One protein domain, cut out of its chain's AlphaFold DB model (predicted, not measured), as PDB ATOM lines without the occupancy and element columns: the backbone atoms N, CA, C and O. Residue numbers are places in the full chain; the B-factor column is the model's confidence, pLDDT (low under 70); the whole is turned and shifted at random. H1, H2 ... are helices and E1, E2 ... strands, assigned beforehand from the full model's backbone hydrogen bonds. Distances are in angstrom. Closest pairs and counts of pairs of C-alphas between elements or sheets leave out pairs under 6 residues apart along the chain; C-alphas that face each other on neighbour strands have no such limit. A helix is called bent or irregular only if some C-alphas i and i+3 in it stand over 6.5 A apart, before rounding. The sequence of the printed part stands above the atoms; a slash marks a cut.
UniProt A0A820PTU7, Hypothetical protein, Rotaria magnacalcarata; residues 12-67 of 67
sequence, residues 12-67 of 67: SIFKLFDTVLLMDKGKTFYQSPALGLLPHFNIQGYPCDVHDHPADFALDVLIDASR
ATOM      1  N   SER A  12     234.262 121.752 173.213       96.00
ATOM      2  CA  SER A  12     233.834 122.531 174.373       96.00
ATOM      3  C   SER A  12     234.856 122.524 175.510       96.00
ATOM      4  O   SER A  12     234.953 123.519 176.216       96.00
ATOM      5  N   ILE A  13     235.601 121.429 175.680       95.75
ATOM      6  CA  ILE A  13     236.641 121.287 176.700       95.75
ATOM      7  C   ILE A  13     237.948 121.916 176.223       95.75
ATOM      8  O   ILE A  13     238.567 122.649 176.985       95.75
ATOM      9  N   PHE A  14     238.335 121.701 174.962       95.56
ATOM     10  CA  PHE A  14     239.555 122.284 174.396       95.56
ATOM     11  C   PHE A  14     239.574 123.818 174.490       95.56
ATOM     12  O   PHE A  14     240.602 124.413 174.803       95.56
ATOM     13  N   LYS A  15     238.415 124.465 174.317       94.75
ATOM     14  CA  LYS A  15     238.258 125.921 174.484       94.75
ATOM     15  C   LYS A  15     238.568 126.449 175.890       94.75
ATOM     16  O   LYS A  15     238.691 127.657 176.050       94.75
ATOM     17  N   LEU A  16     238.642 125.581 176.896       96.31
ATOM     18  CA  LEU A  16     238.942 125.964 178.277       96.31
ATOM     19  C   LEU A  16     240.446 125.962 178.573       96.31
ATOM     20  O   LEU A  16     240.837 126.284 179.690       96.31
ATOM     21  N   PHE A  17     241.291 125.550 177.626       96.19
ATOM     22  CA  PHE A  17     242.722 125.414 177.868       96.19
ATOM     23  C   PHE A  17     243.444 126.745 177.675       96.19
ATOM     24  O   PHE A  17     243.327 127.378 176.629       96.19
ATOM     25  N   ASP A  18     244.260 127.127 178.656       97.38
ATOM     26  CA  ASP A  18     245.133 128.297 178.533       97.38
ATOM     27  C   ASP A  18     246.336 127.993 177.632       97.38
ATOM     28  O   ASP A  18     246.681 128.766 176.742       97.38
ATOM     29  N   THR A  19     246.981 126.842 177.854       96.94
ATOM     30  CA  THR A  19     248.214 126.408 177.178       96.94
ATOM     31  C   THR A  19     248.053 124.992 176.644       96.94
ATOM     32  O   THR A  19     247.485 124.137 177.320       96.94
ATOM     33  N   VAL A  20     248.597 124.735 175.454       96.75
ATOM     34  CA  VAL A  20     248.660 123.399 174.851       96.75
ATOM     35  C   VAL A  20     250.117 122.966 174.748       96.75
ATOM     36  O   VAL A  20     250.957 123.728 174.269       96.75
ATOM     37  N   LEU A  21     250.393 121.737 175.184       96.50
ATOM     38  CA  LEU A  21     251.638 121.019 174.935       96.50
ATOM     39  C   LEU A  21     251.330 119.840 174.006       96.50
ATOM     40  O   LEU A  21     250.596 118.932 174.392       96.50
ATOM     41  N   LEU A  22     251.884 119.866 172.797       94.94
ATOM     42  CA  LEU A  22     251.760 118.809 171.796       94.94
ATOM     43  C   LEU A  22     253.107 118.108 171.627       94.94
ATOM     44  O   LEU A  22     254.133 118.765 171.418       94.94
ATOM     45  N   MET A  23     253.107 116.781 171.724       93.50
ATOM     46  CA  MET A  23     254.322 115.971 171.701       93.50
ATOM     47  C   MET A  23     254.139 114.706 170.861       93.50
ATOM     48  O   MET A  23     253.091 114.073 170.940       93.50
ATOM     49  N   ASP A  24     255.193 114.296 170.154       91.88
ATOM     50  CA  ASP A  24     255.323 112.960 169.557       91.88
ATOM     51  C   ASP A  24     256.673 112.344 169.945       91.88
ATOM     52  O   ASP A  24     257.707 113.011 169.882       91.88
ATOM     53  N   LYS A  25     256.673 111.073 170.365       91.19
ATOM     54  CA  LYS A  25     257.884 110.289 170.703       91.19
ATOM     55  C   LYS A  25     258.918 111.045 171.563       91.19
ATOM     56  O   LYS A  25     260.123 110.956 171.337       91.19
ATOM     57  N   GLY A  26     258.450 111.808 172.555       91.56
ATOM     58  CA  GLY A  26     259.300 112.582 173.473       91.56
ATOM     59  C   GLY A  26     259.806 113.926 172.929       91.56
ATOM     60  O   GLY A  26     260.495 114.645 173.650       91.56
ATOM     61  N   LYS A  27     259.451 114.299 171.695       92.31
ATOM     62  CA  LYS A  27     259.734 115.613 171.108       92.31
ATOM     63  C   LYS A  27     258.531 116.531 171.263       92.31
ATOM     64  O   LYS A  27     257.395 116.102 171.094       92.31
ATOM     65  N   THR A  28     258.793 117.800 171.553       94.62
ATOM     66  CA  THR A  28     257.759 118.837 171.636       94.62
ATOM     67  C   THR A  28     257.600 119.506 170.280       94.62
ATOM     68  O   THR A  28     258.583 119.987 169.722       94.62
ATOM     69  N   PHE A  29     256.370 119.545 169.776       93.56
ATOM     70  CA  PHE A  29     256.020 120.209 168.517       93.56
ATOM     71  C   PHE A  29     255.425 121.590 168.761       93.56
ATOM     72  O   PHE A  29     255.727 122.537 168.042       93.56
ATOM     73  N   TYR A  30     254.619 121.720 169.814       95.88
ATOM     74  CA  TYR A  30     253.989 122.977 170.186       95.88
ATOM     75  C   TYR A  30     253.907 123.089 171.704       95.88
ATOM     76  O   TYR A  30     253.473 122.154 172.371       95.88
ATOM     77  N   GLN A  31     254.307 124.233 172.252       96.88
ATOM     78  CA  GLN A  31     254.139 124.555 173.668       96.88
ATOM     79  C   GLN A  31     253.876 126.050 173.806       96.88
ATOM     80  O   GLN A  31     254.797 126.859 173.920       96.88
ATOM     81  N   SER A  32     252.612 126.436 173.708       97.12
ATOM     82  CA  SER A  32     252.195 127.841 173.647       97.12
ATOM     83  C   SER A  32     250.693 127.969 173.943       97.12
ATOM     84  O   SER A  32     250.015 126.947 174.107       97.12
ATOM     85  N   PRO A  33     250.144 129.194 174.064       98.00
ATOM     86  CA  PRO A  33     248.726 129.389 174.354       98.00
ATOM     87  C   PRO A  33     247.808 128.647 173.375       98.00
ATOM     88  O   PRO A  33     248.107 128.590 172.181       98.00
ATOM     89  N   ALA A  34     246.679 128.112 173.842       96.25
ATOM     90  CA  ALA A  34     245.768 127.335 172.988       96.25
ATOM     91  C   ALA A  34     245.255 128.144 171.780       96.25
ATOM     92  O   ALA A  34     245.148 127.618 170.674       96.25
ATOM     93  N   LEU A  35     245.026 129.449 171.971       95.62
ATOM     94  CA  LEU A  35     244.606 130.382 170.916       95.62
ATOM     95  C   LEU A  35     245.631 130.523 169.777       95.62
ATOM     96  O   LEU A  35     245.260 130.880 168.662       95.62
ATOM     97  N   GLY A  36     246.910 130.245 170.041       96.69
ATOM     98  CA  GLY A  36     247.985 130.312 169.048       96.69
ATOM     99  C   GLY A  36     248.147 129.046 168.203       96.69
ATOM    100  O   GLY A  36     248.923 129.064 167.251       96.69
ATOM    101  N   LEU A  37     247.418 127.965 168.517       96.06
ATOM    102  CA  LEU A  37     247.624 126.654 167.898       96.06
ATOM    103  C   LEU A  37     247.353 126.677 166.387       96.06
ATOM    104  O   LEU A  37     248.209 126.286 165.600       96.06
ATOM    105  N   LEU A  38     246.184 127.174 165.966       95.50
ATOM    106  CA  LEU A  38     245.838 127.236 164.542       95.50
ATOM    107  C   LEU A  38     246.722 128.223 163.758       95.50
ATOM    108  O   LEU A  38     247.220 127.834 162.703       95.50
ATOM    109  N   PRO A  39     246.991 129.455 164.248       96.56
ATOM    110  CA  PRO A  39     247.960 130.340 163.602       96.56
ATOM    111  C   PRO A  39     249.338 129.701 163.397       96.56
ATOM    112  O   PRO A  39     249.938 129.889 162.340       96.56
ATOM    113  N   HIS A  40     249.830 128.931 164.374       95.75
ATOM    114  CA  HIS A  40     251.115 128.239 164.279       95.75
ATOM    115  C   HIS A  40     251.158 127.256 163.103       95.75
ATOM    116  O   HIS A  40     252.063 127.341 162.273       95.75
ATOM    117  N   PHE A  41     250.160 126.376 162.993       95.19
ATOM    118  CA  PHE A  41     250.084 125.408 161.893       95.19
ATOM    119  C   PHE A  41     249.807 126.065 160.539       95.19
ATOM    120  O   PHE A  41     250.400 125.678 159.533       95.19
ATOM    121  N   ASN A  42     248.999 127.128 160.511       95.88
ATOM    122  CA  ASN A  42     248.718 127.866 159.284       95.88
ATOM    123  C   ASN A  42     249.990 128.482 158.672       95.88
ATOM    124  O   ASN A  42     250.193 128.408 157.463       95.88
ATOM    125  N   ILE A  43     250.885 129.039 159.499       95.94
ATOM    126  CA  ILE A  43     252.184 129.578 159.045       95.94
ATOM    127  C   ILE A  43     253.083 128.473 158.467       95.94
ATOM    128  O   ILE A  43     253.881 128.733 157.569       95.94
ATOM    129  N   GLN A  44     252.942 127.239 158.953       93.25
ATOM    130  CA  GLN A  44     253.692 126.073 158.480       93.25
ATOM    131  C   GLN A  44     253.083 125.422 157.227       93.25
ATOM    132  O   GLN A  44     253.621 124.431 156.744       93.25
ATOM    133  N   GLY A  45     251.995 125.976 156.679       94.75
ATOM    134  CA  GLY A  45     251.343 125.462 155.473       94.75
ATOM    135  C   GLY A  45     250.258 124.416 155.730       94.75
ATOM    136  O   GLY A  45     249.794 123.796 154.777       94.75
ATOM    137  N   TYR A  46     249.821 124.251 156.982       94.88
ATOM    138  CA  TYR A  46     248.705 123.389 157.363       94.88
ATOM    139  C   TYR A  46     247.504 124.258 157.776       94.88
ATOM    140  O   TYR A  46     247.370 124.610 158.953       94.88
ATOM    141  N   PRO A  47     246.643 124.681 156.832       94.81
ATOM    142  CA  PRO A  47     245.414 125.386 157.165       94.81
ATOM    143  C   PRO A  47     244.385 124.411 157.753       94.81
ATOM    144  O   PRO A  47     244.198 123.311 157.241       94.81
ATOM    145  N   CYS A  48     243.711 124.834 158.818       95.38
ATOM    146  CA  CYS A  48     242.627 124.088 159.457       95.38
ATOM    147  C   CYS A  48     241.274 124.585 158.929       95.38
ATOM    148  O   CYS A  48     241.089 125.803 158.808       95.38
ATOM    149  N   ASP A  49     240.341 123.679 158.615       94.50
ATOM    150  CA  ASP A  49     238.982 124.062 158.218       94.50
ATOM    151  C   ASP A  49     238.229 124.682 159.411       94.50
ATOM    152  O   ASP A  49     238.465 124.363 160.576       94.50
ATOM    153  N   VAL A  50     237.286 125.580 159.132       90.00
ATOM    154  CA  VAL A  50     236.447 126.233 160.149       90.00
ATOM    155  C   VAL A  50     235.587 125.220 160.913       90.00
ATOM    156  O   VAL A  50     235.207 125.472 162.060       90.00
ATOM    157  N   HIS A  51     235.263 124.089 160.289       92.00
ATOM    158  CA  HIS A  51     234.454 123.033 160.894       92.00
ATOM    159  C   HIS A  51     235.271 121.969 161.635       92.00
ATOM    160  O   HIS A  51     234.679 121.148 162.341       92.00
ATOM    161  N   ASP A  52     236.600 122.008 161.529       94.12
ATOM    162  CA  ASP A  52     237.471 121.033 162.168       94.12
ATOM    163  C   ASP A  52     237.671 121.326 163.654       94.12
ATOM    164  O   ASP A  52     237.714 122.466 164.130       94.12
ATOM    165  N   HIS A  53     237.835 120.251 164.419       94.75
ATOM    166  CA  HIS A  53     238.223 120.352 165.811       94.75
ATOM    167  C   HIS A  53     239.732 120.651 165.906       94.75
ATOM    168  O   HIS A  53     240.537 119.788 165.551       94.75
ATOM    169  N   PRO A  54     240.174 121.787 166.487       94.31
ATOM    170  CA  PRO A  54     241.586 122.185 166.480       94.31
ATOM    171  C   PRO A  54     242.552 121.165 167.088       94.31
ATOM    172  O   PRO A  54     243.659 121.000 166.587       94.31
ATOM    173  N   ALA A  55     242.152 120.481 168.166       94.00
ATOM    174  CA  ALA A  55     242.991 119.443 168.770       94.00
ATOM    175  C   ALA A  55     243.114 118.184 167.901       94.00
ATOM    176  O   ALA A  55     244.179 117.579 167.910       94.00
ATOM    177  N   ASP A  56     242.061 117.808 167.170       94.88
ATOM    178  CA  ASP A  56     242.088 116.615 166.318       94.88
ATOM    179  C   ASP A  56     242.931 116.926 165.081       94.88
ATOM    180  O   ASP A  56     243.901 116.226 164.817       94.88
ATOM    181  N   PHE A  57     242.685 118.080 164.449       95.44
ATOM    182  CA  PHE A  57     243.523 118.619 163.379       95.44
ATOM    183  C   PHE A  57     245.015 118.653 163.759       95.44
ATOM    184  O   PHE A  57     245.865 118.175 163.013       95.44
ATOM    185  N   ALA A  58     245.357 119.188 164.937       94.62
ATOM    186  CA  ALA A  58     246.748 119.269 165.380       94.62
ATOM    187  C   ALA A  58     247.391 117.885 165.578       94.62
ATOM    188  O   ALA A  58     248.582 117.721 165.311       94.62
ATOM    189  N   LEU A  59     246.622 116.897 166.045       93.44
ATOM    190  CA  LEU A  59     247.081 115.512 166.163       93.44
ATOM    191  C   LEU A  59     247.250 114.857 164.787       93.44
ATOM    192  O   LEU A  59     248.233 114.148 164.586       93.44
ATOM    193  N   ASP A  60     246.360 115.122 163.836       93.69
ATOM    194  CA  ASP A  60     246.462 114.592 162.474       93.69
ATOM    195  C   ASP A  60     247.697 115.137 161.746       93.69
ATOM    196  O   ASP A  60     248.460 114.362 161.171       93.69
ATOM    197  N   VAL A  61     247.961 116.447 161.851       93.75
ATOM    198  CA  VAL A  61     249.184 117.071 161.310       93.75
ATOM    199  C   VAL A  61     250.438 116.460 161.937       93.75
ATOM    200  O   VAL A  61     251.410 116.186 161.240       93.75
ATOM    201  N   LEU A  62     250.423 116.212 163.250       91.88
ATOM    202  CA  LEU A  62     251.532 115.571 163.958       91.88
ATOM    203  C   LEU A  62     251.780 114.144 163.447       91.88
ATOM    204  O   LEU A  62     252.923 113.756 163.219       91.88
ATOM    205  N   ILE A  63     250.712 113.363 163.266       90.00
ATOM    206  CA  ILE A  63     250.789 111.989 162.761       90.00
ATOM    207  C   ILE A  63     251.321 111.976 161.326       90.00
ATOM    208  O   ILE A  63     252.131 111.108 161.005       90.00
ATOM    209  N   ASP A  64     250.886 112.915 160.485       89.25
ATOM    210  CA  ASP A  64     251.368 113.063 159.111       89.25
ATOM    211  C   ASP A  64     252.849 113.465 159.065       89.25
ATOM    212  O   ASP A  64     253.643 112.809 158.399       89.25
ATOM    213  N   ALA A  65     253.258 114.458 159.863       85.06
ATOM    214  CA  ALA A  65     254.643 114.930 159.934       85.06
ATOM    215  C   ALA A  65     255.628 113.902 160.527       85.06
ATOM    216  O   ALA A  65     256.837 114.006 160.312       85.06
ATOM    217  N   SER A  66     255.132 112.937 161.305       81.19
ATOM    218  CA  SER A  66     255.936 111.872 161.922       81.19
ATOM    219  C   SER A  66     256.041 110.589 161.086       81.19
ATOM    220  O   SER A  66     256.669 109.625 161.554       81.19
ATOM    221  N   ARG A  67     255.424 110.554 159.899       76.25
ATOM    222  CA  ARG A  67     255.604 109.497 158.891       76.25
ATOM    223  C   ARG A  67     256.830 109.768 158.027       76.25
ATOM    224  O   ARG A  67     257.518 108.767 157.724       76.25
TER     225      ARG A  67
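AT A GLANCE: This is residues 12 to 67 of the 67 residues of the protein "Hypothetical protein" of Rotaria magnacalcarata (UniProt A0A820PTU7). A two-stranded hairpin, E1 and E2, covers one side of two helices, H1 and H2, and the link between the helices, residues 44 to 53, closes the side away from the hairpin. The printed part has 56 residues, with two named strands and two named helices in the order E1, E2, H1, H2 along the chain; the two strands form one antiparallel sheet, and the class is mixed, helices and strands. It is compact, with a radius of gyration of the C-alphas of 10.8 A, and spans 29 by 22 by 18 A.

IN THESE COORDINATES: E1, residues 19 to 24, begins at C-alpha 19 (248.214, 126.408, 177.178) and is 17.0 A long. E2, residues 27 to 33, is 17.9 A long. H1, residues 34 to 43, is 15.5 A long and irregular: C-alphas 35 and 38 are 7.2 A apart. H2, residues 54 to 65, is 16.3 A long and ends at C-alpha 65 (254.643, 114.930, 159.934).

HOW THE PARTS SIT: E1 and E2 are antiparallel at 167 degrees; N 22 and O 30 are within hydrogen-bond range at 2.8 A. The closest C-alphas of E1 and H1 are those of Thr 19 and Ala 34, 4.9 A; of E1 and H2, those of Asp 24 and Leu 62, 7.2 A. H2 touches H1 with residues 54 to 58 alone, closest at the C-alphas of Leu 38 and Pro 54, 6.9 A, at a steep tilt of 42 degrees, the same way. Every O i to N i+4 pair of H2 is within hydrogen-bond range; in H1, 4 of 6 are.

THE WHOLE: The C-alphas farthest apart, those of Leu 16 and Arg 67, are 30.4 A apart. The printed part has no cut, no link is long, and no printed residue is under 70 in pLDDT.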